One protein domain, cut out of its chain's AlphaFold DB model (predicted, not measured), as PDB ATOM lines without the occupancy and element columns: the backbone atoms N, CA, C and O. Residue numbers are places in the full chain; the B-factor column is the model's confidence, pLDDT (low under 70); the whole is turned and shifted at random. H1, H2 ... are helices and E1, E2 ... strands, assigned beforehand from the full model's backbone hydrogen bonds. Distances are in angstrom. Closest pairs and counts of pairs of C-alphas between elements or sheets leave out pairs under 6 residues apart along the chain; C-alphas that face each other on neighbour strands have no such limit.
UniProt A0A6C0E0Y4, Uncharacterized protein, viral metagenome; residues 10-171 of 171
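What this domain is: This is residues 10 to 171 of the 171 residues of an uncharacterized protein of viral metagenome (UniProt A0A6C0E0Y4). One strongly twisted sheet of five strands runs through the domain, with the helix H1 lying along one face over E2 and E3, the short H2 on that same face over the edge strand E1, and H3 on the opposite face. A long loop without named elements, residues 50 to 90, makes one end of the domain, and the loop of residues 156 to 167 after H4 reaches the other. The printed part has 162 residues, with four named helices and five named strands in the order H1 E1 H2 E2 E3 H3 E4 H4 E5; the class is mixed, helices and strands, with under half of the residues in named elements. The sheet is mixed, in the order E1, E2, E3, E4, E5, with E3 and E4 parallel and the other neighbours antiparallel. The whole is compact, with a radius of gyration of the C-alphas of 16.0 A and spans of 49 by 36 by 26 A.

Where its parts are: H1, residues 10 to 23, begins at C-alpha 10 (27.517, -13.447, 24.022) and is 19.9 A long. E1 is residues 41 to 49, 18.3 A, and H2 is residues 91 to 96. E2, residues 101 to 111, is 20.3 A long, and E3, residues 114 to 122, is 23.8 A long. H3 is residues 129 to 137, E4 residues 145 to 150, and H4 residues 151 to 155. E5, residues 168 to 170, ends at C-alpha 170 (8.150, -5.676, 19.812).

How they stand to each other: E1 bends by 91 degrees at residue 44 and E2 by 93 degrees at residue 106; N 43 and O 108 are 2.9 A apart, within hydrogen-bond range. E2 and E3 form a hairpin, with N 109 and O 117 at 2.9 A. E3, H3 and E4 are a strand-helix-strand unit, two parallel neighbour strands with a helix between, whose crossover is right-handed; N 120 and O 147 are 2.8 A apart. Between E4 and E5, N 148 and O 169 are 2.8 A apart. H1 has a height over the sheet of 7.9 A and stands at 19 degrees to E2 on the local plane. The closest C-alphas of H1 and E1 are those of Gln 19 and Val 42, 6.3 A. H2 runs slantwise to E1, at 51 degrees on the local plane. H3 is over none of the strands. H4 only grazes the sheet with residues 151 to 154, and touches H1, closest at the C-alphas of Ala 14 and Ser 151, 5.3 A. H2 and H3 are apart. In H1, H2, H3 and H4 every O i to N i+4 pair is within hydrogen-bond range.

The domain as a whole: The C-alphas of Glu 56 and Thr 158, the two farthest apart, are 50.0 A apart. The printed part has no cut. The links H1 to E1, E1 to H2 and H4 to E5 are long. The mean pLDDT of the printed part is 75.9; 50 residues are under 70, among them residues 51 to 87.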
ATOM      1  N   MET A  10      28.868 -12.877  24.111       91.94
ATOM      2  CA  MET A  10      27.517 -13.447  24.022       91.94
ATOM      3  C   MET A  10      26.608 -12.696  23.047       91.94
ATOM      4  O   MET A  10      25.794 -13.319  22.374       91.94
ATOM      5  N   HIS A  11      26.732 -11.372  22.974       93.62
ATOM      6  CA  HIS A  11      25.972 -10.542  22.039       93.62
ATOM      7  C   HIS A  11      26.442 -10.808  20.610       93.62
ATOM      8  O   HIS A  11      25.635 -11.192  19.765       93.62
ATOM      9  N   LYS A  12      27.760 -10.754  20.384       93.38
ATOM     10  CA  LYS A  12      28.369 -11.032  19.080       93.38
ATOM     11  C   LYS A  12      27.995 -12.419  18.550       93.38
ATOM     12  O   LYS A  12      27.533 -12.542  17.420       93.38
ATOM     13  N   LYS A  13      28.115 -13.461  19.379       95.44
ATOM     14  CA  LYS A  13      27.731 -14.827  18.988       95.44
ATOM     15  C   LYS A  13      26.241 -14.990  18.741       95.44
ATOM     16  O   LYS A  13      25.870 -15.660  17.783       95.44
ATOM     17  N   ALA A  14      25.389 -14.351  19.536       96.69
ATOM     18  CA  ALA A  14      23.957 -14.374  19.277       96.69
ATOM     19  C   ALA A  14      23.595 -13.692  17.944       96.69
ATOM     20  O   ALA A  14      22.721 -14.200  17.243       96.69
ATOM     21  N   LYS A  15      24.293 -12.610  17.550       95.56
ATOM     22  CA  LYS A  15      24.120 -11.982  16.223       95.56
ATOM     23  C   LYS A  15      24.469 -12.939  15.095       95.56
ATOM     24  O   LYS A  15      23.670 -13.105  14.179       95.56
ATOM     25  N   GLU A  16      25.627 -13.588  15.185       95.00
ATOM     26  CA  GLU A  16      26.082 -14.567  14.190       95.00
ATOM     27  C   GLU A  16      25.065 -15.713  14.035       95.00
ATOM     28  O   GLU A  16      24.589 -15.973  12.931       95.00
ATOM     29  N   VAL A  17      24.643 -16.329  15.146       95.88
ATOM     30  CA  VAL A  17      23.678 -17.444  15.136       95.88
ATOM     31  C   VAL A  17      22.322 -17.018  14.571       95.88
ATOM     32  O   VAL A  17      21.755 -17.707  13.720       95.88
ATOM     33  N   LEU A  18      21.784 -15.876  15.012       96.06
ATOM     34  CA  LEU A  18      20.499 -15.393  14.510       96.06
ATOM     35  C   LEU A  18      20.580 -15.024  13.022       96.06
ATOM     36  O   LEU A  18      19.648 -15.317  12.271       96.06
ATOM     37  N   GLN A  19      21.694 -14.441  12.573       94.56
ATOM     38  CA  GLN A  19      21.914 -14.151  11.159       94.56
ATOM     39  C   GLN A  19      21.904 -15.432  10.317       94.56
ATOM     40  O   GLN A  19      21.242 -15.471   9.279       94.56
ATOM     41  N   GLU A  20      22.602 -16.484  10.752       93.00
ATOM     42  CA  GLU A  20      22.595 -17.786  10.074       93.00
ATOM     43  C   GLU A  20      21.185 -18.375   9.999       93.00
ATOM     44  O   GLU A  20      20.753 -18.845   8.940       93.00
ATOM     45  N   TRP A  21      20.422 -18.294  11.093       93.56
ATOM     46  CA  TRP A  21      19.040 -18.756  11.103       93.56
ATOM     47  C   TRP A  21      18.169 -17.995  10.107       93.56
ATOM     48  O   TRP A  21      17.374 -18.614   9.401       93.56
ATOM     49  N   LEU A  22      18.320 -16.678  10.018       90.38
ATOM     50  CA  LEU A  22      17.560 -15.856   9.079       90.38
ATOM     51  C   LEU A  22      17.970 -16.108   7.615       90.38
ATOM     52  O   LEU A  22      17.120 -16.031   6.734       90.38
ATOM     53  N   LYS A  23      19.241 -16.445   7.345       87.44
ATOM     54  CA  LYS A  23      19.759 -16.702   5.984       87.44
ATOM     55  C   LYS A  23      19.402 -18.075   5.413       87.44
ATOM     56  O   LYS A  23      19.487 -18.254   4.201       87.44
ATOM     57  N   SER A  24      19.061 -19.057   6.247       83.25
ATOM     58  CA  SER A  24      18.793 -20.421   5.765       83.25
ATOM     59  C   SER A  24      17.556 -20.479   4.853       83.25
ATOM     60  O   SER A  24      16.576 -19.790   5.131       83.25
ATOM     61  N   GLU A  25      17.546 -21.386   3.872       65.75
ATOM     62  CA  GLU A  25      16.480 -21.541   2.858       65.75
ATOM     63  C   GLU A  25      15.059 -21.683   3.426       65.75
ATOM     64  O   GLU A  25      14.094 -21.261   2.802       65.75
ATOM     65  N   ASN A  26      14.918 -22.234   4.636       66.44
ATOM     66  CA  ASN A  26      13.611 -22.423   5.266       66.44
ATOM     67  C   ASN A  26      13.143 -21.249   6.138       66.44
ATOM     68  O   ASN A  26      12.035 -21.331   6.669       66.44
ATOM     69  N   GLY A  27      13.955 -20.190   6.291       71.69
ATOM     70  CA  GLY A  27      13.620 -18.977   7.051       71.69
ATOM     71  C   GLY A  27      12.978 -19.256   8.416       71.69
ATOM     72  O   GLY A  27      13.093 -20.355   8.962       71.69
ATOM     73  N   PHE A  28      12.306 -18.273   8.999       80.75
ATOM     74  CA  PHE A  28      11.313 -18.571  10.030       80.75
ATOM     75  C   PHE A  28       9.928 -18.536   9.402       80.75
ATOM     76  O   PHE A  28       9.675 -17.719   8.522       80.75
ATOM     77  N   GLU A  29       9.025 -19.415   9.839       84.44
ATOM     78  CA  GLU A  29       7.659 -19.489   9.301       84.44
ATOM     79  C   GLU A  29       6.906 -18.160   9.421       84.44
ATOM     80  O   GLU A  29       6.090 -17.837   8.565       84.44
ATOM     81  N   ASP A  30       7.209 -17.385  10.460       84.50
ATOM     82  CA  ASP A  30       6.644 -16.064  10.726       84.50
ATOM     83  C   ASP A  30       7.307 -14.923   9.934       84.50
ATOM     84  O   ASP A  30       6.815 -13.799   9.989       84.50
ATOM     85  N   LEU A  31       8.367 -15.211   9.172       82.25
ATOM     86  CA  LEU A  31       9.084 -14.266   8.305       82.25
ATOM     87  C   LEU A  31       9.213 -14.775   6.858       82.25
ATOM     88  O   LEU A  31      10.049 -14.280   6.106       82.25
ATOM     89  N   LYS A  32       8.429 -15.790   6.466       77.75
ATOM     90  CA  LYS A  32       8.488 -16.357   5.114       77.75
ATOM     91  C   LYS A  32       8.141 -15.309   4.065       77.75
ATOM     92  O   LYS A  32       7.140 -14.604   4.169       77.75
ATOM     93  N   THR A  33       8.964 -15.281   3.033       72.19
ATOM     94  CA  THR A  33       8.843 -14.424   1.862       72.19
ATOM     95  C   THR A  33       8.751 -15.291   0.602       72.19
ATOM     96  O   THR A  33       9.039 -16.487   0.661       72.19
ATOM     97  N   ASP A  34       8.247 -14.730  -0.501       73.44
ATOM     98  CA  ASP A  34       8.024 -15.463  -1.755       73.44
ATOM     99  C   ASP A  34       9.324 -15.649  -2.561       73.44
ATOM    100  O   ASP A  34       9.995 -16.673  -2.452       73.44
ATOM    101  N   GLU A  35       9.688 -14.655  -3.358       69.88
ATOM    102  CA  GLU A  35      10.803 -14.655  -4.291       69.88
ATOM    103  C   GLU A  35      11.877 -13.672  -3.840       69.88
ATOM    104  O   GLU A  35      11.594 -12.517  -3.520       69.88
ATOM    105  N   LYS A  36      13.133 -14.115  -3.873       67.12
ATOM    106  CA  LYS A  36      14.284 -13.308  -3.475       67.12
ATOM    107  C   LYS A  36      14.679 -12.325  -4.581       67.12
ATOM    108  O   LYS A  36      14.948 -12.735  -5.707       67.12
ATOM    109  N   TRP A  37      14.766 -11.046  -4.241       67.81
ATOM    110  CA  TRP A  37      15.224  -9.966  -5.113       67.81
ATOM    111  C   TRP A  37      16.713  -9.669  -4.889       67.81
ATOM    112  O   TRP A  37      17.291  -9.987  -3.847       67.81
ATOM    113  N   VAL A  38      17.362  -9.062  -5.886       61.19
ATOM    114  CA  VAL A  38      18.738  -8.556  -5.750       61.19
ATOM    115  C   VAL A  38      18.756  -7.500  -4.650       61.19
ATOM    116  O   VAL A  38      17.991  -6.563  -4.737       61.19
ATOM    117  N   GLY A  39      19.587  -7.646  -3.615       67.88
ATOM    118  CA  GLY A  39      19.584  -6.752  -2.443       67.88
ATOM    119  C   GLY A  39      18.798  -7.282  -1.236       67.88
ATOM    120  O   GLY A  39      18.949  -6.755  -0.131       67.88
ATOM    121  N   ASP A  40      18.048  -8.376  -1.396       78.25
ATOM    122  CA  ASP A  40      17.432  -9.080  -0.272       78.25
ATOM    123  C   ASP A  40      18.474  -9.810   0.563       78.25
ATOM    124  O   ASP A  40      19.379 -10.486   0.051       78.25
ATOM    125  N   GLY A  41      18.305  -9.756   1.879       84.38
ATOM    126  CA  GLY A  41      19.260 -10.394   2.760       84.38
ATOM    127  C   GLY A  41      19.075 -10.100   4.232       84.38
ATOM    128  O   GLY A  41      18.097  -9.512   4.688       84.38
ATOM    129  N   VAL A  42      20.069 -10.571   4.975       89.44
ATOM    130  CA  VAL A  42      20.175 -10.403   6.419       89.44
ATOM    131  C   VAL A  42      21.497  -9.719   6.703       89.44
ATOM    132  O   VAL A  42      22.570 -10.295   6.477       89.44
ATOM    133  N   PHE A  43      21.412  -8.505   7.219       89.75
ATOM    134  CA  PHE A  43      22.548  -7.612   7.380       89.75
ATOM    135  C   PHE A  43      22.795  -7.323   8.851       89.75
ATOM    136  O   PHE A  43      21.838  -7.165   9.602       89.75
ATOM    137  N   LEU A  44      24.065  -7.275   9.250       92.25
ATOM    138  CA  LEU A  44      24.469  -6.884  10.600       92.25
ATOM    139  C   LEU A  44      24.763  -5.388  10.641       92.25
ATOM    140  O   LEU A  44      25.179  -4.837   9.622       92.25
ATOM    141  N   GLU A  45      24.601  -4.774  11.813       91.25
ATOM    142  CA  GLU A  45      24.967  -3.371  12.064       91.25
ATOM    143  C   GLU A  45      24.367  -2.412  11.024       91.25
ATOM    144  O   GLU A  45      25.044  -1.553  10.458       91.25
ATOM    145  N   TYR A  46      23.077  -2.580  10.735       89.12
ATOM    146  CA  TYR A  46      22.413  -1.873   9.648       89.12
ATOM    147  C   TYR A  46      22.044  -0.439  10.067       89.12
ATOM    148  O   TYR A  46      21.213  -0.267  10.968       89.12
ATOM    149  N   PRO A  47      22.602   0.607   9.430       86.50
ATOM    150  CA  PRO A  47      22.297   1.986   9.786       86.50
ATOM    151  C   PRO A  47      20.899   2.405   9.315       86.50
ATOM    152  O   PRO A  47      20.503   2.216   8.165       86.50
ATOM    153  N   LEU A  48      20.166   3.051  10.214       83.06
ATOM    154  CA  LEU A  48      18.857   3.640   9.965       83.06
ATOM    155  C   LEU A  48      19.006   5.150   9.785       83.06
ATOM    156  O   LEU A  48      19.471   5.836  10.694       83.06
ATOM    157  N   ILE A  49      18.598   5.653   8.624       77.25
ATOM    158  CA  ILE A  49      18.728   7.042   8.168       77.25
ATOM    159  C   ILE A  49      17.326   7.632   8.042       77.25
ATOM    160  O   ILE A  49      16.419   6.959   7.544       77.25
ATOM    161  N   ASP A  50      17.134   8.877   8.491       71.31
ATOM    162  CA  ASP A  50      15.871   9.577   8.254       71.31
ATOM    163  C   ASP A  50      15.856  10.159   6.836       71.31
ATOM    164  O   ASP A  50      16.737  10.922   6.444       71.31
ATOM    165  N   ILE A  51      14.835   9.800   6.061       58.78
ATOM    166  CA  ILE A  51      14.665  10.302   4.698       58.78
ATOM    167  C   ILE A  51      14.217  11.770   4.694       58.78
ATOM    168  O   ILE A  51      14.491  12.476   3.731       58.78
ATOM    169  N   ASN A  52      13.586  12.263   5.764       51.56
ATOM    170  CA  ASN A  52      13.096  13.642   5.805       51.56
ATOM    171  C   ASN A  52      14.216  14.689   5.928       51.56
ATOM    172  O   ASN A  52      14.052  15.786   5.412       51.56
ATOM    173  N   ASP A  53      15.357  14.348   6.540       46.94
ATOM    174  CA  ASP A  53      16.507  15.263   6.682       46.94
ATOM    175  C   ASP A  53      17.444  15.238   5.447       46.94
ATOM    176  O   ASP A  53      18.371  16.039   5.355       46.94
ATOM    177  N   SER A  54      17.217  14.337   4.479       46.25
ATOM    178  CA  SER A  54      18.071  14.148   3.286       46.25
ATOM    179  C   SER A  54      17.480  14.703   1.983       46.25
ATOM    180  O   SER A  54      18.127  14.639   0.942       46.25
ATOM    181  N   LEU A  55      16.269  15.273   2.015       46.62
ATOM    182  CA  LEU A  55      15.597  15.814   0.822       46.62
ATOM    183  C   LEU A  55      16.166  17.156   0.331       46.62
ATOM    184  O   LEU A  55      15.833  17.571  -0.774       46.62
ATOM    185  N   GLU A  56      17.015  17.831   1.110       45.00
ATOM    186  CA  GLU A  56      17.588  19.126   0.707       45.00
ATOM    187  C   GLU A  56      18.878  19.004  -0.123       45.00
ATOM    188  O   GLU A  56      19.244  19.958  -0.808       45.00
ATOM    189  N   ASN A  57      19.540  17.838  -0.142       41.94
ATOM    190  CA  ASN A  57      20.776  17.627  -0.905       41.94
ATOM    191  C   ASN A  57      20.557  16.613  -2.035       41.94
ATOM    192  O   ASN A  57      20.838  15.423  -1.915       41.94
ATOM    193  N   ASP A  58      20.050  17.128  -3.151       43.56
ATOM    194  CA  ASP A  58      19.763  16.442  -4.415       43.56
ATOM    195  C   ASP A  58      21.051  16.022  -5.167       43.56
ATOM    196  O   ASP A  58      21.345  16.485  -6.266       43.56
ATOM    197  N   THR A  59      21.890  15.183  -4.546       41.41
ATOM    198  CA  THR A  59      23.122  14.640  -5.163       41.41
ATOM    199  C   THR A  59      22.991  13.183  -5.623       41.41
ATOM    200  O   THR A  59      23.951  12.595  -6.120       41.41
ATOM    201  N   GLY A  60      21.782  12.615  -5.555       40.59
ATOM    202  CA  GLY A  60      21.375  11.511  -6.431       40.59
ATOM    203  C   GLY A  60      21.697  10.078  -5.998       40.59
ATOM    204  O   GLY A  60      21.360   9.166  -6.746       40.59
ATOM    205  N   TYR A  61      22.270   9.819  -4.814       38.53
ATOM    206  CA  TYR A  61      22.504   8.439  -4.353       38.53
ATOM    207  C   TYR A  61      22.222   8.270  -2.855       38.53
ATOM    208  O   TYR A  61      23.065   8.568  -2.014       38.53
ATOM    209  N   LYS A  62      21.035   7.752  -2.509       50.06
ATOM    210  CA  LYS A  62      20.697   7.356  -1.129       50.06
ATOM    211  C   LYS A  62      21.406   6.050  -0.790       50.06
ATOM    212  O   LYS A  62      21.267   5.080  -1.534       50.06
ATOM    213  N   THR A  63      22.150   6.012   0.317       47.41
ATOM    214  CA  THR A  63      23.022   4.859   0.593       47.41
ATOM    215  C   THR A  63      22.408   3.781   1.479       47.41
ATOM    216  O   THR A  63      22.665   2.607   1.214       47.41
ATOM    217  N   ALA A  64      21.553   4.106   2.461       48.19
ATOM    218  CA  ALA A  64      20.798   3.082   3.202       48.19
ATOM    219  C   ALA A  64      19.305   3.081   2.859       48.19
ATOM    220  O   ALA A  64      18.624   4.110   2.836       48.19
ATOM    221  N   PHE A  65      18.786   1.878   2.626       56.81
ATOM    222  CA  PHE A  65      17.414   1.647   2.199       56.81
ATOM    223  C   PHE A  65      16.501   1.642   3.422       56.81
ATOM    224  O   PHE A  65      16.407   0.643   4.132       56.81
ATOM    225  N   ASN A  66      15.849   2.776   3.670       52.50
ATOM    226  CA  ASN A  66      14.802   2.915   4.688       52.50
ATOM    227  C   ASN A  66      13.444   3.320   4.080       52.50
ATOM    228  O   ASN A  66      12.489   3.525   4.820       52.50
ATOM    229  N   HIS A  67      13.339   3.465   2.749       46.38
ATOM    230  CA  HIS A  67      12.170   4.064   2.093       46.38
ATOM    231  C   HIS A  67      11.615   3.198   0.962       46.38
ATOM    232  O   HIS A  67      12.346   2.805   0.056       46.38
ATOM    233  N   PHE A  68      10.294   3.016   0.956       41.56
ATOM    234  CA  PHE A  68       9.528   2.689  -0.242       41.56
ATOM    235  C   PHE A  68       8.544   3.826  -0.509       41.56
ATOM    236  O   PHE A  68       7.810   4.224   0.397       41.56
ATOM    237  N   ASP A  69       8.530   4.355  -1.732       40.28
ATOM    238  CA  ASP A  69       7.531   5.348  -2.125       40.28
ATOM    239  C   ASP A  69       6.140   4.697  -2.182       40.28
ATOM    240  O   ASP A  69       5.856   3.800  -2.976       40.28
ATOM    241  N   VAL A  70       5.261   5.152  -1.290       34.38
ATOM    242  CA  VAL A  70       3.884   4.672  -1.111       34.38
ATOM    243  C   VAL A  70       2.990   4.966  -2.324       34.38
ATOM    244  O   VAL A  70       1.878   4.449  -2.392       34.38
ATOM    245  N   THR A  71       3.449   5.773  -3.284       38.91
ATOM    246  CA  THR A  71       2.684   6.120  -4.490       38.91
ATOM    247  C   THR A  71       2.721   5.044  -5.575       38.91
ATOM    248  O   THR A  71       2.011   5.166  -6.574       38.91
ATOM    249  N   GLY A  72       3.538   3.994  -5.415       36.66
ATOM    250  CA  GLY A  72       3.696   2.946  -6.427       36.66
ATOM    251  C   GLY A  72       4.331   3.440  -7.734       36.66
ATOM    252  O   GLY A  72       4.459   2.664  -8.679       36.66
ATOM    253  N   LYS A  73       4.748   4.711  -7.790       40.06
ATOM    254  CA  LYS A  73       5.532   5.278  -8.879       40.06
ATOM    255  C   LYS A  73       7.000   5.100  -8.513       40.06
ATOM    256  O   LYS A  73       7.484   5.658  -7.542       40.06
ATOM    257  N   SER A  74       7.642   4.216  -9.264       39.50
ATOM    258  CA  SER A  74       9.086   4.031  -9.389       39.50
ATOM    259  C   SER A  74       9.938   5.217  -8.957       39.50
ATOM    260  O   SER A  74       9.712   6.312  -9.446       39.50
ATOM    261  N   ASP A  75      10.939   5.007  -8.105       41.75
ATOM    262  CA  ASP A  75      12.215   4.449  -8.581       41.75
ATOM    263  C   ASP A  75      12.381   2.925  -8.437       41.75
ATOM    264  O   ASP A  75      13.188   2.405  -7.674       41.75
ATOM    265  N   TRP A  76      11.670   2.190  -9.293       39.41
ATOM    266  CA  TRP A  76      11.960   0.805  -9.680       39.41
ATOM    267  C   TRP A  76      13.344   0.658 -10.363       39.41
ATOM    268  O   TRP A  76      13.760  -0.454 -10.674       39.41
ATOM    269  N   TYR A  77      14.054   1.761 -10.628       36.53
ATOM    270  CA  TYR A  77      15.145   1.822 -11.606       36.53
ATOM    271  C   TYR A  77      16.558   1.549 -11.083       36.53
ATOM    272  O   TYR A  77      17.456   1.394 -11.900       36.53
ATOM    273  N   TYR A  78      16.783   1.418  -9.774       42.50
ATOM    274  CA  TYR A  78      18.136   1.146  -9.254       42.50
ATOM    275  C   TYR A  78      18.336  -0.258  -8.674       42.50
ATOM    276  O   TYR A  78      19.408  -0.554  -8.160       42.50
ATOM    277  N   TYR A  79      17.331  -1.135  -8.767       42.19
ATOM    278  CA  TYR A  79      17.390  -2.478  -8.174       42.19
ATOM    279  C   TYR A  79      17.830  -3.575  -9.157       42.19
ATOM    280  O   TYR A  79      18.431  -4.560  -8.739       42.19
ATOM    281  N   ASN A  80      17.564  -3.413 -10.458       38.69
ATOM    282  CA  ASN A  80      17.795  -4.489 -11.433       38.69
ATOM    283  C   ASN A  80      19.178  -4.460 -12.102       38.69
ATOM    284  O   ASN A  80      19.664  -5.523 -12.474       38.69
ATOM    285  N   ASP A  81      19.834  -3.299 -12.205       38.66
ATOM    286  CA  ASP A  81      21.123  -3.182 -12.912       38.66
ATOM    287  C   ASP A  81      22.338  -2.989 -11.988       38.66
ATOM    288  O   ASP A  81      23.481  -3.144 -12.422       38.66
ATOM    289  N   VAL A  82      22.130  -2.692 -10.700       42.59
ATOM    290  CA  VAL A  82      23.218  -2.351  -9.773       42.59
ATOM    291  C   VAL A  82      23.350  -3.413  -8.683       42.59
ATOM    292  O   VAL A  82      22.715  -3.370  -7.638       42.59
ATOM    293  N   CYS A  83      24.271  -4.340  -8.942       43.94
ATOM    294  CA  CYS A  83      24.959  -5.192  -7.973       43.94
ATOM    295  C   CYS A  83      24.202  -6.426  -7.456       43.94
ATOM    296  O   CYS A  83      23.641  -6.443  -6.363       43.94
ATOM    297  N   SER A  84      24.461  -7.559  -8.116       48.66
ATOM    298  CA  SER A  84      24.379  -8.907  -7.525       48.66
ATOM    299  C   SER A  84      25.161  -9.067  -6.203       48.66
ATOM    300  O   SER A  84      24.975 -10.057  -5.503       48.66
ATOM    301  N   ASN A  85      26.019  -8.095  -5.859       57.09
ATOM    302  CA  ASN A  85      26.859  -8.042  -4.659       57.09
ATOM    303  C   ASN A  85      26.584  -6.801  -3.790       57.09
ATOM    304  O   ASN A  85      27.501  -6.296  -3.140       57.09
ATOM    305  N   TRP A  86      25.370  -6.245  -3.820       66.31
ATOM    306  CA  TRP A  86      25.061  -5.072  -3.005       66.31
ATOM    307  C   TRP A  86      25.253  -5.364  -1.505       66.31
ATOM    308  O   TRP A  86      24.769  -6.368  -0.979       66.31
ATOM    309  N   THR A  87      25.961  -4.466  -0.821       69.38
ATOM    310  CA  THR A  87      26.153  -4.478   0.633       69.38
ATOM    311  C   THR A  87      25.630  -3.171   1.214       69.38
ATOM    312  O   THR A  87      25.925  -2.115   0.644       69.38
ATOM    313  N   PRO A  88      24.911  -3.202   2.348       73.69
ATOM    314  CA  PRO A  88      24.488  -1.981   3.014       73.69
ATOM    315  C   PRO A  88      25.702  -1.154   3.440       73.69
ATOM    316  O   PRO A  88      26.741  -1.730   3.781       73.69
ATOM    317  N   PRO A  89      25.586   0.184   3.431       75.69
ATOM    318  CA  PRO A  89      26.652   1.043   3.907       75.69
ATOM    319  C   PRO A  89      26.854   0.853   5.411       75.69
ATOM    320  O   PRO A  89      25.915   0.551   6.148       75.69
ATOM    321  N   THR A  90      28.074   1.086   5.882       83.62
ATOM    322  CA  THR A  90      28.340   1.262   7.312       83.62
ATOM    323  C   THR A  90      27.858   2.634   7.780       83.62
ATOM    324  O   THR A  90      27.640   3.544   6.976       83.62
ATOM    325  N   TYR A  91      27.754   2.825   9.097       85.69
ATOM    326  CA  TYR A  91      27.455   4.131   9.688       85.69
ATOM    327  C   TYR A  91      28.395   5.234   9.170       85.69
ATOM    328  O   TYR A  91      27.947   6.307   8.774       85.69
ATOM    329  N   GLU A  92      29.701   4.964   9.127       84.00
ATOM    330  CA  GLU A  92      30.715   5.911   8.654       84.00
ATOM    331  C   GLU A  92      30.551   6.236   7.170       84.00
ATOM    332  O   GLU A  92      30.763   7.379   6.764       84.00
ATOM    333  N   GLN A  93      30.169   5.244   6.359       80.38
ATOM    334  CA  GLN A  93      29.880   5.457   4.943       80.38
ATOM    335  C   GLN A  93      28.654   6.353   4.765       80.38
ATOM    336  O   GLN A  93      28.728   7.289   3.975       80.38
ATOM    337  N   CYS A  94      27.585   6.138   5.539       77.44
ATOM    338  CA  CYS A  94      26.424   7.030   5.541       77.44
ATOM    339  C   CYS A  94      26.843   8.472   5.861       77.44
ATOM    340  O   CYS A  94      26.603   9.374   5.063       77.44
ATOM    341  N   VAL A  95      27.567   8.675   6.969       81.75
ATOM    342  CA  VAL A  95      28.024  10.010   7.395       81.75
ATOM    343  C   VAL A  95      28.890  10.680   6.328       81.75
ATOM    344  O   VAL A  95      28.719  11.865   6.049       81.75
ATOM    345  N   LYS A  96      29.799   9.932   5.688       78.31
ATOM    346  CA  LYS A  96      30.643  10.448   4.597       78.31
ATOM    347  C   LYS A  96      29.820  10.929   3.396       78.31
ATOM    348  O   LYS A  96      30.246  11.858   2.715       78.31
ATOM    349  N   ASN A  97      28.665  10.317   3.157       70.00
ATOM    350  CA  ASN A  97      27.767  10.655   2.056       70.00
ATOM    351  C   ASN A  97      26.754  11.755   2.418       70.00
ATOM    352  O   ASN A  97      25.902  12.085   1.601       70.00
ATOM    353  N   GLY A  98      26.846  12.339   3.617       72.62
ATOM    354  CA  GLY A  98      25.908  13.359   4.091       72.62
ATOM    355  C   GLY A  98      24.604  12.790   4.651       72.62
ATOM    356  O   GLY A  98      23.748  13.553   5.093       72.62
ATOM    357  N   ASP A  99      24.467  11.465   4.697       75.00
ATOM    358  CA  ASP A  99      23.368  10.802   5.376       75.00
ATOM    359  C   ASP A  99      23.657  10.753   6.886       75.00
ATOM    360  O   ASP A  99      24.741  10.345   7.304       75.00
ATOM    361  N   ILE A 100      22.691  11.118   7.734       79.56
ATOM    362  CA  ILE A 100      22.851  11.062   9.199       79.56
ATOM    363  C   ILE A 100      22.048   9.879   9.751       79.56
ATOM    364  O   ILE A 100      20.825   9.987   9.907       79.56
ATOM    365  N   PRO A 101      22.689   8.741  10.095       83.38
ATOM    366  CA  PRO A 101      21.969   7.650  10.722       83.38
ATOM    367  C   PRO A 101      21.575   8.024  12.153       83.38
ATOM    368  O   PRO A 101      22.406   8.460  12.955       83.38
ATOM    369  N   TYR A 102      20.312   7.816  12.514       84.44
ATOM    370  CA  TYR A 102      19.830   8.057  13.878       84.44
ATOM    371  C   TYR A 102      19.980   6.834  14.786       84.44
ATOM    372  O   TYR A 102      19.999   6.987  16.016       84.44
ATOM    373  N   ALA A 103      20.079   5.635  14.208       88.12
ATOM    374  CA  ALA A 103      20.266   4.373  14.915       88.12
ATOM    375  C   ALA A 103      20.998   3.343  14.037       88.12
ATOM    376  O   ALA A 103      21.111   3.517  12.828       88.12
ATOM    377  N   ILE A 104      21.466   2.269  14.667       90.00
ATOM    378  CA  ILE A 104      22.016   1.074  14.019       90.00
ATOM    379  C   ILE A 104      21.227  -0.114  14.567       90.00
ATOM    380  O   ILE A 104      21.073  -0.207  15.787       90.00
ATOM    381  N   LEU A 105      20.697  -0.963  13.688       91.75
ATOM    382  CA  LEU A 105      20.094  -2.245  14.055       91.75
ATOM    383  C   LEU A 105      21.176  -3.313  14.142       91.75
ATOM    384  O   LEU A 105      21.994  -3.417  13.229       91.75
ATOM    385  N   ASP A 106      21.118  -4.168  15.159       95.19
ATOM    386  CA  ASP A 106      22.040  -5.305  15.244       95.19
ATOM    387  C   ASP A 106      21.867  -6.238  14.044       95.19
ATOM    388  O   ASP A 106      22.855  -6.695  13.470       95.19
ATOM    389  N   ILE A 107      20.612  -6.501  13.654       94.38
ATOM    390  CA  ILE A 107      20.269  -7.241  12.439       94.38
ATOM    391  C   ILE A 107      19.099  -6.572  11.715       94.38
ATOM    392  O   ILE A 107      18.067  -6.295  12.322       94.38
ATOM    393  N   ALA A 108      19.209  -6.395  10.401       91.06
ATOM    394  CA  ALA A 108      18.090  -6.053   9.527       91.06
ATOM    395  C   ALA A 108      17.776  -7.213   8.577       91.06
ATOM    396  O   ALA A 108      18.669  -7.740   7.909       91.06
ATOM    397  N   TYR A 109      16.498  -7.590   8.502       88.69
ATOM    398  CA  TYR A 109      15.972  -8.476   7.470       88.69
ATOM    399  C   TYR A 109      15.316  -7.639   6.374       88.69
ATOM    400  O   TYR A 109      14.319  -6.951   6.616       88.69
ATOM    401  N   VAL A 110      15.903  -7.684   5.180       83.56
ATOM    402  CA  VAL A 110      15.511  -6.866   4.032       83.56
ATOM    403  C   VAL A 110      14.920  -7.750   2.943       83.56
ATOM    404  O   VAL A 110      15.492  -8.783   2.595       83.56
ATOM    405  N   TYR A 111      13.784  -7.312   2.409       77.62
ATOM    406  CA  TYR A 111      13.042  -7.985   1.356       77.62
ATOM    407  C   TYR A 111      12.410  -6.985   0.385       77.62
ATOM    408  O   TYR A 111      11.765  -6.024   0.817       77.62
ATOM    409  N   LYS A 112      12.578  -7.214  -0.920       73.69
ATOM    410  CA  LYS A 112      12.149  -6.335  -2.018       73.69
ATOM    411  C   LYS A 112      12.549  -4.875  -1.775       73.69
ATOM    412  O   LYS A 112      11.736  -3.960  -1.926       73.69
ATOM    413  N   GLY A 113      13.786  -4.672  -1.315       68.62
ATOM    414  CA  GLY A 113      14.341  -3.351  -1.003       68.62
ATOM    415  C   GLY A 113      13.757  -2.648   0.214       68.62
ATOM    416  O   GLY A 113      13.900  -1.434   0.344       68.62
ATOM    417  N   ARG A 114      13.110  -3.386   1.121       73.00
ATOM    418  CA  ARG A 114      12.529  -2.839   2.353       73.00
ATOM    419  C   ARG A 114      12.975  -3.619   3.570       73.00
ATOM    420  O   ARG A 114      13.031  -4.843   3.534       73.00
ATOM    421  N   ILE A 115      13.192  -2.926   4.681       80.50
ATOM    422  CA  ILE A 115      13.371  -3.584   5.977       80.50
ATOM    423  C   ILE A 115      12.011  -4.134   6.417       80.50
ATOM    424  O   ILE A 115      11.101  -3.373   6.748       80.50
ATOM    425  N   ILE A 116      11.874  -5.457   6.426       83.19
ATOM    426  CA  ILE A 116      10.671  -6.141   6.918       83.19
ATOM    427  C   ILE A 116      10.670  -6.134   8.439       83.19
ATOM    428  O   ILE A 116       9.680  -5.778   9.082       83.19
ATOM    429  N   CYS A 117      11.816  -6.475   9.023       88.69
ATOM    430  CA  CYS A 117      12.009  -6.377  10.454       88.69
ATOM    431  C   CYS A 117      13.464  -6.108  10.831       88.69
ATOM    432  O   CYS A 117      14.395  -6.523  10.141       88.69
ATOM    433  N   GLY A 118      13.634  -5.426  11.958       92.06
ATOM    434  CA  GLY A 118      14.908  -5.259  12.641       92.06
ATOM    435  C   GLY A 118      14.938  -6.079  13.924       92.06
ATOM    436  O   GLY A 118      13.907  -6.243  14.576       92.06
ATOM    437  N   PHE A 119      16.114  -6.564  14.302       95.38
ATOM    438  CA  PHE A 119      16.354  -7.184  15.596       95.38
ATOM    439  C   PHE A 119      17.414  -6.403  16.356       95.38
ATOM    440  O   PHE A 119      18.446  -6.027  15.805       95.38
ATOM    441  N   GLU A 120      17.143  -6.209  17.635       96.50
ATOM    442  CA  GLU A 120      18.052  -5.720  18.654       96.50
ATOM    443  C   GLU A 120      18.312  -6.874  19.616       96.50
ATOM    444  O   GLU A 120      17.385  -7.400  20.242       96.50
ATOM    445  N   ILE A 121      19.564  -7.302  19.713       96.50
ATOM    446  CA  ILE A 121      19.962  -8.392  20.588       96.50
ATOM    447  C   ILE A 121      20.384  -7.801  21.927       96.50
ATOM    448  O   ILE A 121      21.201  -6.893  22.017       96.50
ATOM    449  N   CYS A 122      19.839  -8.336  23.012       94.38
ATOM    450  CA  CYS A 122      20.141  -7.874  24.359       94.38
ATOM    451  C   CYS A 122      20.808  -8.982  25.163       94.38
ATOM    452  O   CYS A 122      20.281 -10.083  25.251       94.38
ATOM    453  N   HIS A 123      21.950  -8.704  25.793       89.19
ATOM    454  CA  HIS A 123      22.577  -9.663  26.712       89.19
ATOM    455  C   HIS A 123      22.225  -9.387  28.178       89.19
ATOM    456  O   HIS A 123      21.678 -10.250  28.854       89.19
ATOM    457  N   LYS A 124      22.563  -8.195  28.685       85.12
ATOM    458  CA  LYS A 124      22.330  -7.821  30.094       85.12
ATOM    459  C   LYS A 124      21.245  -6.768  30.254       85.12
ATOM    460  O   LYS A 124      20.467  -6.815  31.199       85.12
ATOM    461  N   ASN A 125      21.219  -5.813  29.331       87.75
ATOM    462  CA  ASN A 125      20.334  -4.664  29.373       87.75
ATOM    463  C   ASN A 125      19.400  -4.717  28.172       87.75
ATOM    464  O   ASN A 125      19.830  -5.077  27.077       87.75
ATOM    465  N   LYS A 126      18.148  -4.322  28.396       92.94
ATOM    466  CA  LYS A 126      17.180  -4.067  27.328       92.94
ATOM    467  C   LYS A 126      17.645  -2.919  26.436       92.94
ATOM    468  O   LYS A 126      18.486  -2.108  26.842       92.94
ATOM    469  N   VAL A 127      17.040  -2.804  25.260       92.50
ATOM    470  CA  VAL A 127      17.210  -1.645  24.388       92.50
ATOM    471  C   VAL A 127      16.848  -0.386  25.163       92.50
ATOM    472  O   VAL A 127      15.811  -0.318  25.827       92.50
ATOM    473  N   SER A 128      17.708   0.629  25.101       92.19
ATOM    474  CA  SER A 128      17.498   1.856  25.864       92.19
ATOM    475  C   SER A 128      16.210   2.566  25.438       92.19
ATOM    476  O   SER A 128      15.869   2.621  24.256       92.19
ATOM    477  N   VAL A 129      15.522   3.197  26.395       91.31
ATOM    478  CA  VAL A 129      14.304   3.989  26.128       91.31
ATOM    479  C   VAL A 129      14.553   5.067  25.068       91.31
ATOM    480  O   VAL A 129      13.673   5.376  24.272       91.31
ATOM    481  N   GLN A 130      15.761   5.636  25.017       90.31
ATOM    482  CA  GLN A 130      16.133   6.621  24.000       90.31
ATOM    483  C   GLN A 130      16.182   6.009  22.592       90.31
ATOM    484  O   GLN A 130      15.676   6.623  21.655       90.31
ATOM    485  N   LYS A 131      16.746   4.801  22.435       89.69
ATOM    486  CA  LYS A 131      16.789   4.089  21.146       89.69
ATOM    487  C   LYS A 131      15.384   3.643  20.720       89.69
ATOM    488  O   LYS A 131      15.003   3.893  19.582       89.69
ATOM    489  N   GLN A 132      14.570   3.140  21.653       90.19
ATOM    490  CA  GLN A 132      13.154   2.830  21.403       90.19
ATOM    491  C   GLN A 132      12.365   4.060  20.932       90.19
ATOM    492  O   GLN A 132      11.666   4.002  19.925       90.19
ATOM    493  N   LYS A 133      12.533   5.214  21.594       87.75
ATOM    494  CA  LYS A 133      11.899   6.468  21.159       87.75
ATOM    495  C   LYS A 133      12.302   6.842  19.735       87.75
ATOM    496  O   LYS A 133      11.430   7.202  18.961       87.75
ATOM    497  N   LYS A 134      13.586   6.719  19.370       85.75
ATOM    498  CA  LYS A 134      14.046   6.979  17.993       85.75
ATOM    499  C   LYS A 134      13.350   6.080  16.967       85.75
ATOM    500  O   LYS A 134      13.028   6.554  15.884       85.75
ATOM    501  N   PHE A 135      13.101   4.816  17.308       85.25
ATOM    502  CA  PHE A 135      12.347   3.894  16.456       85.25
ATOM    503  C   PHE A 135      10.876   4.288  16.313       85.25
ATOM    504  O   PHE A 135      10.330   4.227  15.217       85.25
ATOM    505  N   GLN A 136      10.248   4.731  17.402       80.38
ATOM    506  CA  GLN A 136       8.825   5.079  17.432       80.38
ATOM    507  C   GLN A 136       8.516   6.440  16.792       80.38
ATOM    508  O   GLN A 136       7.446   6.616  16.215       80.38
ATOM    509  N   THR A 137       9.415   7.422  16.909       75.31
ATOM    510  CA  THR A 137       9.145   8.804  16.478       75.31
ATOM    511  C   THR A 137       9.504   9.091  15.023       75.31
ATOM    512  O   THR A 137       8.988  10.056  14.458       75.31
ATOM    513  N   ARG A 138      10.367   8.289  14.392       70.06
ATOM    514  CA  ARG A 138      10.803   8.503  13.005       70.06
ATOM    515  C   ARG A 138       9.870   7.732  12.057       70.06
ATOM    516  O   ARG A 138       9.893   6.508  11.988       70.06
ATOM    517  N   GLN A 139       9.013   8.472  11.341       49.62
ATOM    518  CA  GLN A 139       7.883   7.958  10.541       49.62
ATOM    519  C   GLN A 139       8.253   7.107   9.304       49.62
ATOM    520  O   GLN A 139       7.351   6.603   8.630       49.62
ATOM    521  N   GLY A 140       9.541   6.914   9.001       53.22
ATOM    522  CA  GLY A 140      10.004   6.160   7.825       53.22
ATOM    523  C   GLY A 140       9.676   4.659   7.844       53.22
ATOM    524  O   GLY A 140       9.691   4.015   6.804       53.22
ATOM    525  N   PHE A 141       9.304   4.101   8.998       54.59
ATOM    526  CA  PHE A 141       9.083   2.664   9.198       54.59
ATOM    527  C   PHE A 141       7.641   2.193   8.989       54.59
ATOM    528  O   PHE A 141       7.151   1.334   9.730       54.59
ATOM    529  N   ARG A 142       6.907   2.734   8.011       53.97
ATOM    530  CA  ARG A 142       5.566   2.203   7.717       53.97
ATOM    531  C   ARG A 142       5.691   0.716   7.345       53.97
ATOM    532  O   ARG A 142       6.186   0.383   6.275       53.97
ATOM    533  N   ASN A 143       5.215  -0.152   8.242       63.75
ATOM    534  CA  ASN A 143       5.267  -1.621   8.179       63.75
ATOM    535  C   ASN A 143       6.631  -2.289   8.453       63.75
ATOM    536  O   ASN A 143       6.778  -3.467   8.137       63.75
ATOM    537  N   THR A 144       7.592  -1.604   9.082       75.25
ATOM    538  CA  THR A 144       8.793  -2.260   9.633       75.25
ATOM    539  C   THR A 144       8.589  -2.546  11.116       75.25
ATOM    540  O   THR A 144       8.225  -1.656  11.887       75.25
ATOM    541  N   TYR A 145       8.842  -3.784  11.537       85.75
ATOM    542  CA  TYR A 145       8.780  -4.162  12.948       85.75
ATOM    543  C   TYR A 145      10.181  -4.297  13.532       85.75
ATOM    544  O   TYR A 145      10.993  -5.057  13.017       85.75
ATOM    545  N   ILE A 146      10.465  -3.576  14.615       91.19
ATOM    546  CA  ILE A 146      11.719  -3.735  15.350       91.19
ATOM    547  C   ILE A 146      11.438  -4.574  16.593       91.19
ATOM    548  O   ILE A 146      10.498  -4.311  17.347       91.19
ATOM    549  N   TYR A 147      12.242  -5.611  16.772       94.50
ATOM    550  CA  TYR A 147      12.111  -6.586  17.836       94.50
ATOM    551  C   TYR A 147      13.341  -6.567  18.730       94.50
ATOM    552  O   TYR A 147      14.466  -6.569  18.252       94.50
ATOM    553  N   GLU A 148      13.127  -6.628  20.033       96.00
ATOM    554  CA  GLU A 148      14.143  -6.989  21.009       96.00
ATOM    555  C   GLU A 148      14.135  -8.509  21.216       96.00
ATOM    556  O   GLU A 148      13.073  -9.105  21.423       96.00
ATOM    557  N   ILE A 149      15.307  -9.141  21.205       97.06
ATOM    558  CA  ILE A 149      15.492 -10.559  21.535       97.06
ATOM    559  C   ILE A 149      16.657 -10.730  22.509       97.06
ATOM    560  O   ILE A 149      17.729 -10.155  22.344       97.06
ATOM    561  N   GLN A 150      16.467 -11.541  23.550       96.69
ATOM    562  CA  GLN A 150      17.542 -11.822  24.502       96.69
ATOM    563  C   GLN A 150      18.563 -12.783  23.877       96.69
ATOM    564  O   GLN A 150      18.186 -13.802  23.299       96.69
ATOM    565  N   SER A 151      19.858 -12.514  24.044       96.56
ATOM    566  CA  SER A 151      20.936 -13.357  23.518       96.56
ATOM    567  C   SER A 151      20.831 -14.784  24.051       96.56
ATOM    568  O   SER A 151      21.027 -15.737  23.307       96.56
ATOM    569  N   SER A 152      20.418 -14.959  25.307       95.62
ATOM    570  CA  SER A 152      20.160 -16.273  25.903       95.62
ATOM    571  C   SER A 152      19.031 -17.039  25.209       95.62
ATOM    572  O   SER A 152      19.122 -18.258  25.085       95.62
ATOM    573  N   ALA A 153      17.997 -16.360  24.700       95.75
ATOM    574  CA  ALA A 153      16.909 -17.010  23.969       95.75
ATOM    575  C   ALA A 153      17.393 -17.628  22.648       95.75
ATOM    576  O   ALA A 153      16.847 -18.645  22.225       95.75
ATOM    577  N   ILE A 154      18.438 -17.050  22.047       96.38
ATOM    578  CA  ILE A 154      19.121 -17.566  20.854       96.38
ATOM    579  C   ILE A 154      20.116 -18.662  21.257       96.38
ATOM    580  O   ILE A 154      20.043 -19.789  20.776       96.38
ATOM    581  N   MET A 155      21.022 -18.356  22.187       96.12
ATOM    582  CA  MET A 155      22.162 -19.217  22.520       96.12
ATOM    583  C   MET A 155      21.780 -20.499  23.272       96.12
ATOM    584  O   MET A 155      22.524 -21.473  23.219       96.12
ATOM    585  N   ASN A 156      20.629 -20.531  23.952       95.62
ATOM    586  CA  ASN A 156      20.155 -21.731  24.651       95.62
ATOM    587  C   ASN A 156      19.466 -22.743  23.719       95.62
ATOM    588  O   ASN A 156      19.064 -23.815  24.175       95.62
ATOM    589  N   GLN A 157      19.298 -22.426  22.431       94.56
ATOM    590  CA  GLN A 157      18.698 -23.355  21.480       94.56
ATOM    591  C   GLN A 157      19.735 -24.365  20.989       94.56
ATOM    592  O   GLN A 157      20.796 -24.006  20.489       94.56
ATOM    593  N   THR A 158      19.396 -25.652  21.054       91.25
ATOM    594  CA  THR A 158      20.221 -26.723  20.467       91.25
ATOM    595  C   THR A 158      19.989 -26.887  18.964       91.25
ATOM    596  O   THR A 158      20.793 -27.514  18.276       91.25
ATOM    597  N   LYS A 159      18.880 -26.345  18.447       91.94
ATOM    598  CA  LYS A 159      18.490 -26.353  17.032       91.94
ATOM    599  C   LYS A 159      17.778 -25.051  16.694       91.94
ATOM    600  O   LYS A 159      17.106 -24.478  17.546       91.94
ATOM    601  N   LYS A 160      17.849 -24.635  15.428       93.12
ATOM    602  CA  LYS A 160      17.065 -23.504  14.926       93.12
ATOM    603  C   LYS A 160      15.558 -23.736  15.177       93.12
ATOM    604  O   LYS A 160      15.038 -24.770  14.740       93.12
ATOM    605  N   PRO A 161      14.838 -22.799  15.820       93.25
ATOM    606  CA  PRO A 161      13.393 -22.914  15.985       93.25
ATOM    607  C   PRO A 161      12.655 -22.648  14.663       93.25
ATOM    608  O   PRO A 161      13.164 -21.981  13.768       93.25
ATOM    609  N   LYS A 162      11.419 -23.143  14.538       93.25
ATOM    610  CA  LYS A 162      10.581 -22.885  13.347       93.25
ATOM    611  C   LYS A 162      10.077 -21.440  13.262       93.25
ATOM    612  O   LYS A 162       9.856 -20.929  12.168       93.25
ATOM    613  N   ARG A 163       9.881 -20.799  14.416       93.19
ATOM    614  CA  ARG A 163       9.353 -19.436  14.581       93.19
ATOM    615  C   ARG A 163      10.269 -18.659  15.515       93.19
ATOM    616  O   ARG A 163      10.710 -19.233  16.511       93.19
ATOM    617  N   ILE A 164      10.529 -17.391  15.211       93.94
ATOM    618  CA  ILE A 164      11.415 -16.542  16.022       93.94
ATOM    619  C   ILE A 164      10.647 -15.543  16.879       93.94
ATOM    620  O   ILE A 164      11.045 -15.281  18.010       93.94
ATOM    621  N   LEU A 165       9.505 -15.049  16.396       92.88
ATOM    622  CA  LEU A 165       8.742 -14.003  17.072       92.88
ATOM    623  C   LEU A 165       8.280 -14.360  18.497       92.88
ATOM    624  O   LEU A 165       8.219 -13.447  19.316       92.88
ATOM    625  N   PRO A 166       8.007 -15.632  18.867       95.75
ATOM    626  CA  PRO A 166       7.710 -15.982  20.259       95.75
ATOM    627  C   PRO A 166       8.842 -15.686  21.255       95.75
ATOM    628  O   PRO A 166       8.589 -15.614  22.454       95.75
ATOM    629  N   PHE A 167      10.080 -15.520  20.780       94.94
ATOM    630  CA  PHE A 167      11.241 -15.158  21.599       94.94
ATOM    631  C   PHE A 167      11.490 -13.642  21.645       94.94
ATOM    632  O   PHE A 167      12.441 -13.192  22.287       94.94
ATOM    633  N   CYS A 168      10.656 -12.859  20.958       95.75
ATOM    634  CA  CYS A 168      10.858 -11.439  20.733       95.75
ATOM    635  C   CYS A 168       9.852 -10.575  21.499       95.75
ATOM    636  O   CYS A 168       8.681 -10.921  21.646       95.75
ATOM    637  N   THR A 169      10.297  -9.386  21.899       94.75
ATOM    638  CA  THR A 169       9.424  -8.280  22.313       94.75
ATOM    639  C   THR A 169       9.409  -7.239  21.207       94.75
ATOM    640  O   THR A 169      10.464  -6.838  20.733       94.75
ATOM    641  N   ARG A 170       8.234  -6.778  20.778       91.56
ATOM    642  CA  ARG A 170       8.150  -5.676  19.812       91.56
ATOM    643  C   ARG A 170       8.433  -4.337  20.507       91.56
ATOM    644  O   ARG A 170       7.883  -4.102  21.583       91.56
ATOM    645  N   LEU A 171       9.273  -3.503  19.890       88.50
ATOM    646  CA  LEU A 171       9.645  -2.161  20.361       88.50
ATOM    647  C   LEU A 171       8.746  -1.055  19.789       88.50
ATOM    648  O   LEU A 171       8.144  -1.270  18.710       88.50
TER     649      LEU A 171